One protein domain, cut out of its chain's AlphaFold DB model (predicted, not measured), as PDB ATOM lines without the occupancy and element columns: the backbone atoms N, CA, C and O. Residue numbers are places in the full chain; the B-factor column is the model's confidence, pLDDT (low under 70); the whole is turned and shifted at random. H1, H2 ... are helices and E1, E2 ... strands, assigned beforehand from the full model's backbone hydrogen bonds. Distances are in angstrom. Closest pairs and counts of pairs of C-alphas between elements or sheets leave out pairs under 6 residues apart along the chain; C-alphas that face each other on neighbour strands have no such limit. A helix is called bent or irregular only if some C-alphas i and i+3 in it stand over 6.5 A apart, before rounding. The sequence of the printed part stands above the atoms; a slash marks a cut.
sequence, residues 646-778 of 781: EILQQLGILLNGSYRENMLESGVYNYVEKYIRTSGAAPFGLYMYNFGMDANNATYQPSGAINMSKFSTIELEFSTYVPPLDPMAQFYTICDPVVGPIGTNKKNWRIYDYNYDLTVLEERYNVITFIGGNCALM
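Overview. This is residues 646 to 778 of the 781 residues of an uncharacterized protein of viral metagenome (UniProt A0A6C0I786). A small antiparallel sheet, E2 E1 E4, with H1 and E3 beside it makes the body of a long rod, and the rod has a two-stranded hairpin at each end: E5 and E6 at one, the tip of E7 with E8 at the other. The long strand E7 begins near the body and runs out to the second end, where residues 770 to 775 stick out free. The printed part has 133 residues, with one named helix and eight named strands in the order E1 E2 H1 E3 E4 E5 E6 E7 E8, and its class is mostly strand. It is extended, with a radius of gyration of the C-alphas of 22.2 A and spans of 79 by 37 by 30 A.

Along the chain. The largest sheet holds E1, residues 648 to 655, 20.5 A long from C-alpha 648 at (161.676, 153.166, 181.165); E2, residues 658 to 665, 18.6 A; and E4, residues 714 to 720, 19.4 A. H1, residues 666 to 677, spans 16.3 A and is irregular, but only just: C-alphas 670 and 673 are 6.8 A apart. E3 is residues 686 to 690, E5 residues 732 to 736 and E6 residues 740 to 745. E7, residues 756 to 771, is 45.8 A long, from C-alpha 756 at (162.501, 150.124, 171.954) to C-alpha 771 at (129.023, 179.379, 161.119). E8 is residues 774 to 777.

Arrangement. E1 is the inner strand of the sheet. It is antiparallel to E4 at 165 degrees, with N 652 and O 717 within hydrogen-bond range at 2.7 A. E1 and E2 form a hairpin, antiparallel at 169 degrees, with N 660 and O 653 at 2.8 A. H1 is on the sheet at a height of 5.7 A, over none of its strands; the closest C-alphas of H1 and E1 are those of Ser 666 and Gln 649, 5.2 A apart. In H1, 6 of 8 O i to N i+4 pairs are within hydrogen-bond range. E3 pairs with no named strand; its closest C-alpha to H1 is that of Tyr 687, 4.9 A from that of Asn 670. E3 and E7 are near each other, with 6 pairs of C-alphas within 10 A. E4 and E7 are only just apart, with their closest C-alphas at 8.3 A. The hairpin of E5 and E6 is antiparallel at 147 degrees, with N 734 and O 743 at 2.8 A. The hairpin of E7 and E8 is antiparallel at 138 degrees, with N 769 and O 776 at 2.9 A.

Size, cuts and confidence. The two C-alphas farthest apart are those of Val 738 and Gly 772, 81.4 A. The printed part has no cut. The links E3 to E4, 23 residues, and E4 to E5, 11 residues, are long. The mean pLDDT of the printed part is 86.1; residues 728 to 735, 737 and 740 to 750 are under 70.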
ATOM      1  N   GLU A 646     160.343 146.383 183.417       92.44
ATOM      2  CA  GLU A 646     160.352 147.830 183.156       92.44
ATOM      3  C   GLU A 646     161.262 148.189 181.980       92.44
ATOM      4  O   GLU A 646     162.424 147.796 181.959       92.44
ATOM      5  N   ILE A 647     160.737 148.972 181.030       94.19
ATOM      6  CA  ILE A 647     161.529 149.535 179.928       94.19
ATOM      7  C   ILE A 647     162.098 150.897 180.326       94.19
ATOM      8  O   ILE A 647     163.304 151.105 180.256       94.19
ATOM      9  N   LEU A 648     161.242 151.841 180.729       95.31
ATOM     10  CA  LEU A 648     161.676 153.166 181.165       95.31
ATOM     11  C   LEU A 648     162.240 153.082 182.584       95.31
ATOM     12  O   LEU A 648     161.564 152.569 183.473       95.31
ATOM     13  N   GLN A 649     163.426 153.646 182.804       94.75
ATOM     14  CA  GLN A 649     164.024 153.775 184.134       94.75
ATOM     15  C   GLN A 649     163.812 155.179 184.697       94.75
ATOM     16  O   GLN A 649     163.313 155.335 185.809       94.75
ATOM     17  N   GLN A 650     164.159 156.205 183.917       95.94
ATOM     18  CA  GLN A 650     164.045 157.608 184.319       95.94
ATOM     19  C   GLN A 650     163.643 158.482 183.134       95.94
ATOM     20  O   GLN A 650     164.043 158.196 182.005       95.94
ATOM     21  N   LEU A 651     162.890 159.550 183.390       96.69
ATOM     22  CA  LEU A 651     162.499 160.549 182.397       96.69
ATOM     23  C   LEU A 651     162.518 161.952 183.009       96.69
ATOM     24  O   LEU A 651     162.144 162.135 184.162       96.69
ATOM     25  N   GLY A 652     162.951 162.929 182.224       96.31
ATOM     26  CA  GLY A 652     162.942 164.354 182.514       96.31
ATOM     27  C   GLY A 652     162.391 165.133 181.321       96.31
ATOM     28  O   GLY A 652     162.396 164.666 180.177       96.31
ATOM     29  N   ILE A 653     161.888 166.334 181.594       95.69
ATOM     30  CA  ILE A 653     161.233 167.191 180.599       95.69
ATOM     31  C   ILE A 653     161.983 168.512 180.533       95.69
ATOM     32  O   ILE A 653     162.088 169.221 181.539       95.69
ATOM     33  N   LEU A 654     162.454 168.873 179.340       95.00
ATOM     34  CA  LEU A 654     163.181 170.111 179.098       95.00
ATOM     35  C   LEU A 654     162.395 171.021 178.156       95.00
ATOM     36  O   LEU A 654     161.873 170.593 177.126       95.00
ATOM     37  N   LEU A 655     162.354 172.305 178.506       94.19
ATOM     38  CA  LEU A 655     161.766 173.374 177.705       94.19
ATOM     39  C   LEU A 655     162.836 174.449 177.484       94.19
ATOM     40  O   LEU A 655     163.363 175.006 178.447       94.19
ATOM     41  N   ASN A 656     163.182 174.741 176.226       93.06
ATOM     42  CA  ASN A 656     164.277 175.651 175.854       93.06
ATOM     43  C   ASN A 656     165.613 175.311 176.550       93.06
ATOM     44  O   ASN A 656     166.343 176.200 176.986       93.06
ATOM     45  N   GLY A 657     165.911 174.017 176.707       90.75
ATOM     46  CA  GLY A 657     167.128 173.525 177.365       90.75
ATOM     47  C   GLY A 657     167.146 173.636 178.897       90.75
ATOM     48  O   GLY A 657     168.116 173.208 179.514       90.75
ATOM     49  N   SER A 658     166.094 174.176 179.523       94.25
ATOM     50  CA  SER A 658     165.940 174.210 180.985       94.25
ATOM     51  C   SER A 658     165.009 173.097 181.460       94.25
ATOM     52  O   SER A 658     163.982 172.843 180.828       94.25
ATOM     53  N   TYR A 659     165.327 172.453 182.587       95.00
ATOM     54  CA  TYR A 659     164.469 171.418 183.166       95.00
ATOM     55  C   TYR A 659     163.161 172.024 183.683       95.00
ATOM     56  O   TYR A 659     163.150 172.853 184.595       95.00
ATOM     57  N   ARG A 660     162.047 171.579 183.098       93.75
ATOM     58  CA  ARG A 660     160.703 171.758 183.657       93.75
ATOM     59  C   ARG A 660     160.423 170.684 184.699       93.75
ATOM     60  O   ARG A 660     159.828 170.995 185.726       93.75
ATOM     61  N   GLU A 661     160.833 169.454 184.411       95.12
ATOM     62  CA  GLU A 661     160.905 168.358 185.371       95.12
ATOM     63  C   GLU A 661     162.285 167.738 185.290       95.12
ATOM     64  O   GLU A 661     162.769 167.450 184.193       95.12
ATOM     65  N   ASN A 662     162.904 167.533 186.447       95.75
ATOM     66  CA  ASN A 662     164.177 166.830 186.538       95.75
ATOM     67  C   ASN A 662     164.008 165.365 186.109       95.75
ATOM     68  O   ASN A 662     162.892 164.876 185.951       95.75
ATOM     69  N   MET A 663     165.122 164.654 185.953       95.50
ATOM     70  CA  MET A 663     165.099 163.206 185.744       95.50
ATOM     71  C   MET A 663     164.467 162.517 186.961       95.50
ATOM     72  O   MET A 663     165.062 162.476 188.038       95.50
ATOM     73  N   LEU A 664     163.250 162.008 186.789       96.19
ATOM     74  CA  LEU A 664     162.484 161.280 187.796       96.19
ATOM     75  C   LEU A 664     162.357 159.812 187.400       96.19
ATOM     76  O   LEU A 664     162.338 159.472 186.217       96.19
ATOM     77  N   GLU A 665     162.245 158.940 188.396       96.06
ATOM     78  CA  GLU A 665     162.057 157.507 188.180       96.06
ATOM     79  C   GLU A 665     160.719 157.194 187.497       96.06
ATOM     80  O   GLU A 665     159.711 157.887 187.677       96.06
ATOM     81  N   SER A 666     160.695 156.095 186.746       94.25
ATOM     82  CA  SER A 666     159.533 155.623 185.986       94.25
ATOM     83  C   SER A 666     158.269 155.470 186.844       94.25
ATOM     84  O   SER A 666     157.159 155.719 186.364       94.25
ATOM     85  N   GLY A 667     158.429 155.134 188.129       94.12
ATOM     86  CA  GLY A 667     157.344 155.001 189.097       94.12
ATOM     87  C   GLY A 667     156.532 156.283 189.308       94.12
ATOM     88  O   GLY A 667     155.330 156.205 189.569       94.12
ATOM     89  N   VAL A 668     157.128 157.466 189.118       94.75
ATOM     90  CA  VAL A 668     156.398 158.741 189.208       94.75
ATOM     91  C   VAL A 668     155.345 158.826 188.103       94.75
ATOM     92  O   VAL A 668     154.165 159.040 188.375       94.75
ATOM     93  N   TYR A 669     155.744 158.561 186.860       94.25
ATOM     94  CA  TYR A 669     154.856 158.625 185.697       94.25
ATOM     95  C   TYR A 669     153.914 157.420 185.594       94.25
ATOM     96  O   TYR A 669     152.831 157.513 185.011       94.25
ATOM     97  N   ASN A 670     154.320 156.269 186.138       93.38
ATOM     98  CA  ASN A 670     153.539 155.039 186.078       93.38
ATOM     99  C   ASN A 670     152.531 154.899 187.224       93.38
ATOM    100  O   ASN A 670     151.528 154.220 187.030       93.38
ATOM    101  N   TYR A 671     152.778 155.505 188.389       93.00
ATOM    102  CA  TYR A 671     151.923 155.363 189.572       93.00
ATOM    103  C   TYR A 671     151.438 156.707 190.114       93.00
ATOM    104  O   TYR A 671     150.230 156.910 190.230       93.00
ATOM    105  N   VAL A 672     152.350 157.632 190.428       93.50
ATOM    106  CA  VAL A 672     152.016 158.879 191.140       93.50
ATOM    107  C   VAL A 672     151.127 159.786 190.290       93.50
ATOM    108  O   VAL A 672     150.048 160.184 190.732       93.50
ATOM    109  N   GLU A 673     151.521 160.052 189.045       91.38
ATOM    110  CA  GLU A 673     150.742 160.886 188.122       91.38
ATOM    111  C   GLU A 673     149.359 160.290 187.834       91.38
ATOM    112  O   GLU A 673     148.350 161.001 187.826       91.38
ATOM    113  N   LYS A 674     149.284 158.962 187.681       90.50
ATOM    114  CA  LYS A 674     148.011 158.259 187.484       90.50
ATOM    115  C   LYS A 674     147.099 158.402 188.692       90.50
ATOM    116  O   LYS A 674     145.918 158.693 188.521       90.50
ATOM    117  N   TYR A 675     147.643 158.212 189.890       90.88
ATOM    118  CA  TYR A 675     146.890 158.262 191.138       90.88
ATOM    119  C   TYR A 675     146.290 159.648 191.402       90.88
ATOM    120  O   TYR A 675     145.159 159.749 191.867       90.88
ATOM    121  N   ILE A 676     147.032 160.716 191.093       90.50
ATOM    122  CA  ILE A 676     146.621 162.086 191.430       90.50
ATOM    123  C   ILE A 676     145.665 162.681 190.383       90.50
ATOM    124  O   ILE A 676     144.773 163.449 190.742       90.50
ATOM    125  N   ARG A 677     145.877 162.395 189.089       89.06
ATOM    126  CA  ARG A 677     145.273 163.158 187.972       89.06
ATOM    127  C   ARG A 677     144.286 162.373 187.118       89.06
ATOM    128  O   ARG A 677     143.636 162.951 186.247       89.06
ATOM    129  N   THR A 678     144.200 161.065 187.331       87.19
ATOM    130  CA  THR A 678     143.336 160.162 186.567       87.19
ATOM    131  C   THR A 678     142.520 159.304 187.523       87.19
ATOM    132  O   THR A 678     142.684 159.367 188.739       87.19
ATOM    133  N   SER A 679     141.645 158.465 186.985       81.56
ATOM    134  CA  SER A 679     140.890 157.499 187.782       81.56
ATOM    135  C   SER A 679     141.712 156.253 188.170       81.56
ATOM    136  O   SER A 679     141.212 155.402 188.904       81.56
ATOM    137  N   GLY A 680     142.978 156.158 187.730       71.12
ATOM    138  CA  GLY A 680     143.975 155.208 188.239       71.12
ATOM    139  C   GLY A 680     143.966 153.805 187.617       71.12
ATOM    140  O   GLY A 680     144.646 152.928 188.138       71.12
ATOM    141  N   ALA A 681     143.227 153.564 186.527       79.81
ATOM    142  CA  ALA A 681     143.084 152.226 185.925       79.81
ATOM    143  C   ALA A 681     144.006 151.925 184.726       79.81
ATOM    144  O   ALA A 681     143.929 150.837 184.155       79.81
ATOM    145  N   ALA A 682     144.877 152.858 184.334       89.38
ATOM    146  CA  ALA A 682     145.764 152.661 183.189       89.38
ATOM    147  C   ALA A 682     146.800 151.546 183.448       89.38
ATOM    148  O   ALA A 682     147.396 151.507 184.531       89.38
ATOM    149  N   PRO A 683     147.072 150.664 182.462       91.00
ATOM    150  CA  PRO A 683     147.974 149.535 182.638       91.00
ATOM    151  C   PRO A 683     149.413 149.990 182.881       91.00
ATOM    152  O   PRO A 683     149.808 151.131 182.619       91.00
ATOM    153  N   PHE A 684     150.218 149.059 183.376       91.75
ATOM    154  CA  PHE A 684     151.652 149.249 183.515       91.75
ATOM    155  C   PHE A 684     152.305 149.517 182.147       91.75
ATOM    156  O   PHE A 684     151.972 148.857 181.164       91.75
ATOM    157  N   GLY A 685     153.234 150.475 182.094       91.69
ATOM    158  CA  GLY A 685     153.957 150.854 180.871       91.69
ATOM    159  C   GLY A 685     153.259 151.923 180.019       91.69
ATOM    160  O   GLY A 685     153.900 152.528 179.163       91.69
ATOM    161  N   LEU A 686     151.983 152.229 180.293       94.38
ATOM    162  CA  LEU A 686     151.353 153.468 179.834       94.38
ATOM    163  C   LEU A 686     151.708 154.582 180.822       94.38
ATOM    164  O   LEU A 686     151.092 154.683 181.879       94.38
ATOM    165  N   TYR A 687     152.720 155.381 180.518       94.94
ATOM    166  CA  TYR A 687     153.177 156.480 181.365       94.94
ATOM    167  C   TYR A 687     152.408 157.762 181.059       94.94
ATOM    168  O   TYR A 687     151.891 157.948 179.955       94.94
ATOM    169  N   MET A 688     152.308 158.642 182.053       93.12
ATOM    170  CA  MET A 688     151.443 159.814 181.972       93.12
ATOM    171  C   MET A 688     152.098 161.023 182.620       93.12
ATOM    172  O   MET A 688     152.742 160.901 183.660       93.12
ATOM    173  N   TYR A 689     151.880 162.190 182.026       94.00
ATOM    174  CA  TYR A 689     152.257 163.473 182.598       94.00
ATOM    175  C   TYR A 689     151.183 164.513 182.288       94.00
ATOM    176  O   TYR A 689     150.890 164.795 181.124       94.00
ATOM    177  N   ASN A 690     150.570 165.077 183.328       93.00
ATOM    178  CA  ASN A 690     149.428 165.972 183.175       93.00
ATOM    179  C   ASN A 690     149.795 167.406 183.554       93.00
ATOM    180  O   ASN A 690     150.297 167.668 184.644       93.00
ATOM    181  N   PHE A 691     149.465 168.357 182.678       93.00
ATOM    182  CA  PHE A 691     149.586 169.787 182.976       93.00
ATOM    183  C   PHE A 691     148.336 170.334 183.682       93.00
ATOM    184  O   PHE A 691     148.404 171.362 184.357       93.00
ATOM    185  N   GLY A 692     147.193 169.662 183.510       89.81
ATOM    186  CA  GLY A 692     145.927 169.965 184.179       89.81
ATOM    187  C   GLY A 692     145.727 169.205 185.491       89.81
ATOM    188  O   GLY A 692     146.423 168.235 185.784       89.81
ATOM    189  N   MET A 693     144.747 169.639 186.291       89.44
ATOM    190  CA  MET A 693     144.391 168.959 187.547       89.44
ATOM    191  C   MET A 693     143.590 167.666 187.343       89.44
ATOM    192  O   MET A 693     143.645 166.797 188.209       89.44
ATOM    193  N   ASP A 694     142.863 167.560 186.230       87.31
ATOM    194  CA  ASP A 694     142.036 166.410 185.845       87.31
ATOM    195  C   ASP A 694     142.246 166.110 184.357       87.31
ATOM    196  O   ASP A 694     142.082 166.999 183.511       87.31
ATOM    197  N   ALA A 695     142.618 164.869 184.051       83.12
ATOM    198  CA  ALA A 695     142.866 164.397 182.693       83.12
ATOM    199  C   ALA A 695     141.624 163.786 182.019       83.12
ATOM    200  O   ALA A 695     141.645 163.566 180.809       83.12
ATOM    201  N   ASN A 696     140.544 163.527 182.765       84.44
ATOM    202  CA  ASN A 696     139.387 162.787 182.267       84.44
ATOM    203  C   ASN A 696     138.713 163.497 181.082       84.44
ATOM    204  O   ASN A 696     138.379 164.684 181.152       84.44
ATOM    205  N   ASN A 697     138.468 162.773 179.987       79.50
ATOM    206  CA  ASN A 697     137.858 163.350 178.791       79.50
ATOM    207  C   ASN A 697     136.329 163.545 178.891       79.50
ATOM    208  O   ASN A 697     135.735 164.233 178.063       79.50
ATOM    209  N   ALA A 698     135.673 162.983 179.910       78.06
ATOM    210  CA  ALA A 698     134.263 163.269 180.200       78.06
ATOM    211  C   ALA A 698     134.068 164.680 180.796       78.06
ATOM    212  O   ALA A 698     133.008 165.302 180.631       78.06
ATOM    213  N   THR A 699     135.092 165.208 181.472       83.12
ATOM    214  CA  THR A 699     135.080 166.552 182.048       83.12
ATOM    215  C   THR A 699     135.307 167.588 180.946       83.12
ATOM    216  O   THR A 699     136.403 167.732 180.417       83.12
ATOM    217  N   TYR A 700     134.261 168.351 180.610       82.75
ATOM    218  CA  TYR A 700     134.354 169.412 179.594       82.75
ATOM    219  C   TYR A 700     135.198 170.613 180.052       82.75
ATOM    220  O   TYR A 700     135.852 171.266 179.246       82.75
ATOM    221  N   GLN A 701     135.172 170.921 181.351       89.19
ATOM    222  CA  GLN A 701     135.827 172.103 181.902       89.19
ATOM    223  C   GLN A 701     137.359 171.943 181.902       89.19
ATOM    224  O   GLN A 701     137.858 170.995 182.510       89.19
ATOM    225  N   PRO A 702     138.123 172.880 181.309       91.31
ATOM    226  CA  PRO A 702     139.579 172.874 181.404       91.31
ATOM    227  C   PRO A 702     140.077 173.069 182.834       91.31
ATOM    228  O   PRO A 702     139.558 173.914 183.568       91.31
ATOM    229  N   SER A 703     141.112 172.314 183.203       91.88
ATOM    230  CA  SER A 703     141.681 172.274 184.559       91.88
ATOM    231  C   SER A 703     143.180 172.620 184.606       91.88
ATOM    232  O   SER A 703     143.832 172.427 185.630       91.88
ATOM    233  N   GLY A 704     143.725 173.132 183.500       91.81
ATOM    234  CA  GLY A 704     145.127 173.517 183.335       91.81
ATOM    235  C   GLY A 704     145.696 173.008 182.010       91.81
ATOM    236  O   GLY A 704     145.315 171.945 181.525       91.81
ATOM    237  N   ALA A 705     146.561 173.808 181.396       93.44
ATOM    238  CA  ALA A 705     147.280 173.479 180.173       93.44
ATOM    239  C   ALA A 705     148.494 174.405 180.049       93.44
ATOM    240  O   ALA A 705     148.474 175.536 180.544       93.44
ATOM    241  N   ILE A 706     149.533 173.943 179.365       93.81
ATOM    242  CA  ILE A 706     150.728 174.733 179.067       93.81
ATOM    243  C   ILE A 706     150.705 175.168 177.603       93.81
ATOM    244  O   ILE A 706     150.331 174.404 176.715       93.81
ATOM    245  N   ASN A 707     151.093 176.415 177.341       92.94
ATOM    246  CA  ASN A 707     151.193 176.916 175.977       92.94
ATOM    247  C   ASN A 707     152.535 176.501 175.361       92.94
ATOM    248  O   ASN A 707     153.549 177.166 175.590       92.94
ATOM    249  N   MET A 708     152.534 175.434 174.561       91.31
ATOM    250  CA  MET A 708     153.757 174.925 173.936       91.31
ATOM    251  C   MET A 708     154.275 175.805 172.801       91.31
ATOM    252  O   MET A 708     155.473 175.819 172.547       91.31
ATOM    253  N   SER A 709     153.433 176.663 172.213       89.56
ATOM    254  CA  SER A 709     153.868 177.631 171.192       89.56
ATOM    255  C   SER A 709     154.837 178.699 171.720       89.56
ATOM    256  O   SER A 709     155.369 179.483 170.937       89.56
ATOM    257  N   LYS A 710     155.038 178.793 173.042       90.12
ATOM    258  CA  LYS A 710     156.000 179.719 173.661       90.12
ATOM    259  C   LYS A 710     157.414 179.147 173.763       90.12
ATOM    260  O   LYS A 710     158.338 179.907 174.052       90.12
ATOM    261  N   PHE A 711     157.590 177.851 173.528       91.62
ATOM    262  CA  PHE A 711     158.883 177.182 173.613       91.62
ATOM    263  C   PHE A 711     159.370 176.820 172.210       91.62
ATOM    264  O   PHE A 711     158.607 176.358 171.370       91.62
ATOM    265  N   SER A 712     160.650 177.077 171.952       90.50
ATOM    266  CA  SER A 712     161.311 176.768 170.681       90.50
ATOM    267  C   SER A 712     161.795 175.321 170.626       90.50
ATOM    268  O   SER A 712     161.723 174.682 169.580       90.50
ATOM    269  N   THR A 713     162.253 174.791 171.762       92.19
ATOM    270  CA  THR A 713     162.669 173.397 171.894       92.19
ATOM    271  C   THR A 713     161.923 172.752 173.056       92.19
ATOM    272  O   THR A 713     161.913 173.267 174.175       92.19
ATOM    273  N   ILE A 714     161.256 171.634 172.770       94.12
ATOM    274  CA  ILE A 714     160.605 170.773 173.754       94.12
ATOM    275  C   ILE A 714     161.255 169.404 173.617       94.12
ATOM    276  O   ILE A 714     161.196 168.801 172.543       94.12
ATOM    277  N   GLU A 715     161.889 168.929 174.681       94.62
ATOM    278  CA  GLU A 715     162.675 167.700 174.660       94.62
ATOM    279  C   GLU A 715     162.281 166.786 175.823       94.62
ATOM    280  O   GLU A 715     162.069 167.241 176.949       94.62
ATOM    281  N   LEU A 716     162.203 165.488 175.538       95.06
ATOM    282  CA  LEU A 716     162.106 164.437 176.543       95.06
ATOM    283  C   LEU A 716     163.479 163.781 176.653       95.06
ATOM    284  O   LEU A 716     164.008 163.264 175.666       95.06
ATOM    285  N   GLU A 717     164.056 163.825 177.844       95.75
ATOM    286  CA  GLU A 717     165.307 163.149 178.178       95.75
ATOM    287  C   GLU A 717     164.971 161.918 179.009       95.75
ATOM    288  O   GLU A 717     164.217 162.019 179.970       95.75
ATOM    289  N   PHE A 718     165.467 160.742 178.638       95.38
ATOM    290  CA  PHE A 718     165.136 159.515 179.354       95.38
ATOM    291  C   PHE A 718     166.235 158.461 179.262       95.38
ATOM    292  O   PHE A 718     167.088 158.494 178.377       95.38
ATOM    293  N   SER A 719     166.187 157.506 180.191       95.56
ATOM    294  CA  SER A 719     167.011 156.298 180.193       95.56
ATOM    295  C   SER A 719     166.115 155.070 180.134       95.56
ATOM    296  O   SER A 719     165.199 154.933 180.952       95.56
ATOM    297  N   THR A 720     166.373 154.174 179.182       94.00
ATOM    298  CA  THR A 720     165.725 152.859 179.124       94.00
ATOM    299  C   THR A 720     166.634 151.772 179.680       94.00
ATOM    300  O   THR A 720     167.856 151.919 179.725       94.00
ATOM    301  N   TYR A 721     166.035 150.639 180.030       92.19
ATOM    302  CA  TYR A 721     166.755 149.391 180.229       92.19
ATOM    303  C   TYR A 721     167.595 149.044 178.990       92.19
ATOM    304  O   TYR A 721     167.257 149.450 177.875       92.19
ATOM    305  N   VAL A 722     168.703 148.331 179.187       89.56
ATOM    306  CA  VAL A 722     169.584 147.902 178.096       89.56
ATOM    307  C   VAL A 722     169.293 146.424 177.805       89.56
ATOM    308  O   VAL A 722     169.514 145.595 178.687       89.56
ATOM    309  N   PRO A 723     168.774 146.090 176.611       87.56
ATOM    310  CA  PRO A 723     168.456 144.720 176.227       87.56
ATOM    311  C   PRO A 723     169.720 143.859 176.042       87.56
ATOM    312  O   PRO A 723     170.828 144.397 175.945       87.56
ATOM    313  N   PRO A 724     169.581 142.520 176.003       84.69
ATOM    314  CA  PRO A 724     170.701 141.623 175.733       84.69
ATOM    315  C   PRO A 724     171.310 141.866 174.342       84.69
ATOM    316  O   PRO A 724     170.650 142.336 173.409       84.69
ATOM    317  N   LEU A 725     172.612 141.589 174.229       82.88
ATOM    318  CA  LEU A 725     173.363 141.715 172.980       82.88
ATOM    319  C   LEU A 725     172.987 140.588 172.022       82.88
ATOM    320  O   LEU A 725     173.000 139.430 172.424       82.88
ATOM    321  N   ASP A 726     172.777 140.933 170.752       78.94
ATOM    322  CA  ASP A 726     172.471 139.945 169.717       78.94
ATOM    323  C   ASP A 726     173.691 139.030 169.469       78.94
ATOM    324  O   ASP A 726     174.754 139.527 169.059       78.94
ATOM    325  N   PRO A 727     173.578 137.702 169.693       72.62
ATOM    326  CA  PRO A 727     174.669 136.748 169.481       72.62
ATOM    327  C   PRO A 727     175.179 136.695 168.034       72.62
ATOM    328  O   PRO A 727     176.321 136.302 167.794       72.62
ATOM    329  N   MET A 728     174.346 137.076 167.061       69.69
ATOM    330  CA  MET A 728     174.664 137.108 165.629       69.69
ATOM    331  C   MET A 728     175.176 138.476 165.169       69.69
ATOM    332  O   MET A 728     175.470 138.675 163.982       69.69
ATOM    333  N   ALA A 729     175.299 139.442 166.077       63.09
ATOM    334  CA  ALA A 729     175.664 140.790 165.705       63.09
ATOM    335  C   ALA A 729     177.134 140.875 165.269       63.09
ATOM    336  O   ALA A 729     178.061 140.782 166.071       63.09
ATOM    337  N   GLN A 730     177.360 141.120 163.978       59.66
ATOM    338  CA  GLN A 730     178.703 141.268 163.421       59.66
ATOM    339  C   GLN A 730     179.351 142.577 163.900       59.66
ATOM    340  O   GLN A 730     178.810 143.669 163.705       59.66
ATOM    341  N   PHE A 731     180.527 142.472 164.520       63.38
ATOM    342  CA  PHE A 731     181.373 143.609 164.880       63.38
ATOM    343  C   PHE A 731     182.514 143.701 163.864       63.38
ATOM    344  O   PHE A 731     183.266 142.743 163.698       63.38
ATOM    345  N   TYR A 732     182.655 144.839 163.178       58.97
ATOM    346  CA  TYR A 732     183.837 145.080 162.353       58.97
ATOM    347  C   TYR A 732     184.903 145.747 163.215       58.97
ATOM    348  O   TYR A 732     184.840 146.949 163.483       58.97
ATOM    349  N   THR A 733     185.848 144.949 163.700       64.12
ATOM    350  CA  THR A 733     186.967 145.434 164.508       64.12
ATOM    351  C   THR A 733     188.051 145.978 163.586       64.12
ATOM    352  O   THR A 733     188.649 145.246 162.802       64.12
ATOM    353  N   ILE A 734     188.282 147.283 163.663       67.69
ATOM    354  CA  ILE A 734     189.395 147.959 163.006       67.69
ATOM    355  C   ILE A 734     190.633 147.684 163.860       67.69
ATOM    356  O   ILE A 734     190.730 148.155 164.995       67.69
ATOM    357  N   CYS A 735     191.563 146.893 163.332       64.06
ATOM    358  CA  CYS A 735     192.802 146.534 164.017       64.06
ATOM    359  C   CYS A 735     193.997 147.295 163.434       64.06
ATOM    360  O   CYS A 735     194.128 147.397 162.215       64.06
ATOM    361  N   ASP A 736     194.888 147.767 164.309       70.69
ATOM    362  CA  ASP A 736     196.255 148.137 163.948       70.69
ATOM    363  C   ASP A 736     197.091 146.850 163.900       70.69
ATOM    364  O   ASP A 736     197.017 146.060 164.850       70.69
ATOM    365  N   PRO A 737     197.916 146.620 162.868       68.50
ATOM    366  CA  PRO A 737     198.849 145.496 162.849       68.50
ATOM    367  C   PRO A 737     199.886 145.489 163.993       68.50
ATOM    368  O   PRO A 737     200.497 144.445 164.214       68.50
ATOM    369  N   VAL A 738     200.097 146.592 164.728       70.69
ATOM    370  CA  VAL A 738     201.106 146.683 165.809       70.69
ATOM    371  C   VAL A 738     200.492 146.754 167.215       70.69
ATOM    372  O   VAL A 738     201.080 146.239 168.164       70.69
ATOM    373  N   VAL A 739     199.317 147.371 167.369       70.75
ATOM    374  CA  VAL A 739     198.725 147.709 168.686       70.75
ATOM    375  C   VAL A 739     197.466 146.883 169.002       70.75
ATOM    376  O   VAL A 739     196.973 146.899 170.128       70.75
ATOM    377  N   GLY A 740     196.962 146.103 168.038       67.25
ATOM    378  CA  GLY A 740     195.729 145.333 168.188       67.25
ATOM    379  C   GLY A 740     194.473 146.163 167.868       67.25
ATOM    380  O   GLY A 740     194.546 147.117 167.091       67.25
ATOM    381  N   PRO A 741     193.288 145.783 168.377       68.69
ATOM    382  CA  PRO A 741     192.023 146.420 168.007       68.69
ATOM    383  C   PRO A 741     191.965 147.892 168.461       68.69
ATOM    384  O   PRO A 741     191.991 148.171 169.655       68.69
ATOM    385  N   ILE A 742     191.866 148.832 167.509       65.75
ATOM    386  CA  ILE A 742     191.847 150.296 167.751       65.75
ATOM    387  C   ILE A 742     190.417 150.831 167.892       65.75
ATOM    388  O   ILE A 742     190.188 151.890 168.471       65.75
ATOM    389  N   GLY A 743     189.432 150.117 167.348       61.09
ATOM    390  CA  GLY A 743     188.029 150.496 167.440       61.09
ATOM    391  C   GLY A 743     187.123 149.517 166.711       61.09
ATOM    392  O   GLY A 743     187.579 148.688 165.929       61.09
ATOM    393  N   THR A 744     185.825 149.602 166.958       64.19
ATOM    394  CA  THR A 744     184.814 148.809 166.255       64.19
ATOM    395  C   THR A 744     183.869 149.755 165.521       64.19
ATOM    396  O   THR A 744     183.409 150.747 166.080       64.19
ATOM    397  N   ASN A 745     183.592 149.481 164.244       56.41
ATOM    398  CA  ASN A 745     182.554 150.190 163.497       56.41
ATOM    399  C   ASN A 745     181.268 149.361 163.559       56.41
ATOM    400  O   ASN A 745     181.245 148.223 163.080       56.41
ATOM    401  N   LYS A 746     180.202 149.899 164.166       59.72
ATOM    402  CA  LYS A 746     178.910 149.209 164.256       59.72
ATOM    403  C   LYS A 746     177.738 150.176 164.111       59.72
ATOM    404  O   LYS A 746     177.761 151.296 164.606       59.72
ATOM    405  N   LYS A 747     176.688 149.718 163.425       56.66
ATOM    406  CA  LYS A 747     175.402 150.420 163.359       56.66
ATOM    407  C   LYS A 747     174.638 150.177 164.669       56.66
ATOM    408  O   LYS A 747     174.345 149.026 164.980       56.66
ATOM    409  N   ASN A 748     174.288 151.244 165.396       56.34
ATOM    410  CA  ASN A 748     173.644 151.172 166.722       56.34
ATOM    411  C   ASN A 748     172.358 150.326 166.773       56.34
ATOM    412  O   ASN A 748     172.086 149.700 167.787       56.34
ATOM    413  N   TRP A 749     171.594 150.249 165.682       56.91
ATOM    414  CA  TRP A 749     170.291 149.571 165.653       56.91
ATOM    415  C   TRP A 749     170.349 148.033 165.617       56.91
ATOM    416  O   TRP A 749     169.300 147.403 165.684       56.91
ATOM    417  N   ARG A 750     171.537 147.421 165.495       65.50
ATOM    418  CA  ARG A 750     171.725 145.957 165.387       65.50
ATOM    419  C   ARG A 750     172.724 145.414 166.417       65.50
ATOM    420  O   ARG A 750     173.488 144.491 166.145       65.50
ATOM    421  N   ILE A 751     172.832 146.094 167.556       74.31
ATOM    422  CA  ILE A 751     173.722 145.699 168.656       74.31
ATOM    423  C   ILE A 751     173.020 144.719 169.597       74.31
ATOM    424  O   ILE A 751     173.668 143.802 170.098       74.31
ATOM    425  N   TYR A 752     171.722 144.922 169.790       82.06
ATOM    426  CA  TYR A 752     170.871 144.177 170.703       82.06
ATOM    427  C   TYR A 752     169.872 143.310 169.941       82.06
ATOM    428  O   TYR A 752     169.555 143.620 168.789       82.06
ATOM    429  N   ASP A 753     169.348 142.276 170.602       82.19
ATOM    430  CA  ASP A 753     168.311 141.395 170.039       82.19
ATOM    431  C   ASP A 753     167.046 142.165 169.641       82.19
ATOM    432  O   ASP A 753     166.357 141.837 168.674       82.19
ATOM    433  N   TYR A 754     166.742 143.225 170.387       88.12
ATOM    434  CA  TYR A 754     165.642 144.138 170.124       88.12
ATOM    435  C   TYR A 754     165.974 145.531 170.663       88.12
ATOM    436  O   TYR A 754     166.786 145.681 171.573       88.12
ATOM    437  N   ASN A 755     165.313 146.552 170.119       91.31
ATOM    438  CA  ASN A 755     165.354 147.925 170.626       91.31
ATOM    439  C   ASN A 755     163.960 148.327 171.135       91.31
ATOM    440  O   ASN A 755     163.017 147.528 171.085       91.31
ATOM    441  N   TYR A 756     163.802 149.577 171.577       93.56
ATOM    442  CA  TYR A 756     162.501 150.124 171.954       93.56
ATOM    443  C   TYR A 756     162.019 151.206 170.993       93.56
ATOM    444  O   TYR A 756     162.798 151.992 170.459       93.56
ATOM    445  N   ASP A 757     160.708 151.277 170.831       94.44
ATOM    446  CA  ASP A 757     160.000 152.338 170.141       94.44
ATOM    447  C   ASP A 757     159.215 153.150 171.173       94.44
ATOM    448  O   ASP A 757     158.477 152.587 171.984       94.44
ATOM    449  N   LEU A 758     159.369 154.473 171.139       95.25
ATOM    450  CA  LEU A 758     158.626 155.410 171.974       95.25
ATOM    451  C   LEU A 758     157.481 156.005 171.158       95.25
ATOM    452  O   LEU A 758     157.720 156.673 170.153       95.25
ATOM    453  N   THR A 759     156.256 155.828 171.637       95.38
ATOM    454  CA  THR A 759     155.084 156.553 171.141       95.38
ATOM    455  C   THR A 759     154.675 157.595 172.181       95.38
ATOM    456  O   THR A 759     154.394 157.241 173.327       95.38
ATOM    457  N   VAL A 760     154.619 158.871 171.790       95.31
ATOM    458  CA  VAL A 760     154.105 159.981 172.609       95.31
ATOM    459  C   VAL A 760     152.767 160.439 172.042       95.31
ATOM    460  O   VAL A 760     152.669 160.822 170.880       95.31
ATOM    461  N   LEU A 761     151.744 160.420 172.883       94.69
ATOM    462  CA  LEU A 761     150.396 160.890 172.617       94.69
ATOM    463  C   LEU A 761     150.182 162.220 173.343       94.69
ATOM    464  O   LEU A 761     150.259 162.299 174.568       94.69
ATOM    465  N   GLU A 762     149.892 163.264 172.584       93.31
ATOM    466  CA  GLU A 762     149.666 164.616 173.078       93.31
ATOM    467  C   GLU A 762     148.203 165.016 172.908       93.31
ATOM    468  O   GLU A 762     147.675 164.986 171.798       93.31
ATOM    469  N   GLU A 763     147.560 165.439 173.999       92.19
ATOM    470  CA  GLU A 763     146.237 166.061 173.946       92.19
ATOM    471  C   GLU A 763     146.356 167.580 174.062       92.19
ATOM    472  O   GLU A 763     146.912 168.108 175.034       92.19
ATOM    473  N   ARG A 764     145.761 168.298 173.109       90.56
ATOM    474  CA  ARG A 764     145.754 169.764 173.083       90.56
ATOM    475  C   ARG A 764     144.355 170.327 172.905       90.56
ATOM    476  O   ARG A 764     143.529 169.752 172.203       90.56
ATOM    477  N   TYR A 765     144.103 171.486 173.495       92.25
ATOM    478  CA  TYR A 765     142.856 172.205 173.288       92.25
ATOM    479  C   TYR A 765     142.843 172.923 171.938       92.25
ATOM    480  O   TYR A 765     143.790 173.632 171.589       92.25
ATOM    481  N   ASN A 766     141.729 172.793 171.222       91.81
ATOM    482  CA  ASN A 766     141.402 173.588 170.043       91.81
ATOM    483  C   ASN A 766     139.930 174.020 170.097       91.81
ATOM    484  O   ASN A 766     139.133 173.466 170.856       91.81
ATOM    485  N   VAL A 767     139.565 175.023 169.307       92.88
ATOM    486  CA  VAL A 767     138.186 175.508 169.204       92.88
ATOM    487  C   VAL A 767     137.674 175.219 167.806       92.88
ATOM    488  O   VAL A 767     138.290 175.632 166.827       92.88
ATOM    489  N   ILE A 768     136.531 174.544 167.712       93.00
ATOM    490  CA  ILE A 768     135.789 174.390 166.463       93.00
ATOM    491  C   ILE A 768     134.629 175.377 166.445       93.00
ATOM    492  O   ILE A 768     133.897 175.513 167.427       93.00
ATOM    493  N   THR A 769     134.483 176.073 165.324       93.50
ATOM    494  CA  THR A 769     133.421 177.055 165.109       93.50
ATOM    495  C   THR A 769     132.545 176.608 163.951       93.50
ATOM    496  O   THR A 769     133.059 176.291 162.878       93.50
ATOM    497  N   PHE A 770     131.233 176.601 164.168       92.75
ATOM    498  CA  PHE A 770     130.215 176.354 163.152       92.75
ATOM    499  C   PHE A 770     129.518 177.676 162.833       92.75
ATOM    500  O   PHE A 770     128.913 178.288 163.716       92.75
ATOM    501  N   ILE A 771     129.621 178.125 161.583       90.75
ATOM    502  CA  ILE A 771     129.023 179.379 161.119       90.75
ATOM    503  C   ILE A 771     128.723 179.316 159.620       90.75
ATOM    504  O   ILE A 771     129.502 178.774 158.836       90.75
ATOM    505  N   GLY A 772     127.582 179.878 159.211       84.69
ATOM    506  CA  GLY A 772     127.239 180.047 157.795       84.69
ATOM    507  C   GLY A 772     127.146 178.738 157.001       84.69
ATOM    508  O   GLY A 772     127.481 178.724 155.820       84.69
ATOM    509  N   GLY A 773     126.742 177.633 157.636       86.00
ATOM    510  CA  GLY A 773     126.630 176.333 156.970       86.00
ATOM    511  C   GLY A 773     127.946 175.556 156.842       86.00
ATOM    512  O   GLY A 773     127.945 174.498 156.210       86.00
ATOM    513  N   ASN A 774     129.039 176.065 157.424       88.56
ATOM    514  CA  ASN A 774     130.383 175.486 157.401       88.56
ATOM    515  C   ASN A 774     130.935 175.326 158.825       88.56
ATOM    516  O   ASN A 774     130.423 175.912 159.780       88.56
ATOM    517  N   CYS A 775     132.022 174.567 158.963       91.06
ATOM    518  CA  CYS A 775     132.801 174.509 160.194       91.06
ATOM    519  C   CYS A 775     134.289 174.670 159.912       91.06
ATOM    520  O   CYS A 775     134.766 174.248 158.862       91.06
ATOM    521  N   ALA A 776     135.015 175.234 160.872       89.56
ATOM    522  CA  ALA A 776     136.465 175.336 160.818       89.56
ATOM    523  C   ALA A 776     137.075 175.251 162.220       89.56
ATOM    524  O   ALA A 776     136.475 175.678 163.214       89.56
ATOM    525  N   LEU A 777     138.294 174.722 162.285       90.88
ATOM    526  CA  LEU A 777     139.145 174.823 163.466       90.88
ATOM    527  C   LEU A 777     139.751 176.227 163.556       90.88
ATOM    528  O   LEU A 777     140.204 176.776 162.553       90.88
ATOM    529  N   MET A 778     139.803 176.785 164.765       88.62
ATOM    530  CA  MET A 778     140.449 178.072 165.036       88.62
ATOM    531  C   MET A 778     141.945 178.014 164.725       88.62
ATOM    532  O   MET A 778     142.494 178.938 164.129       88.62
TER     533      MET A 778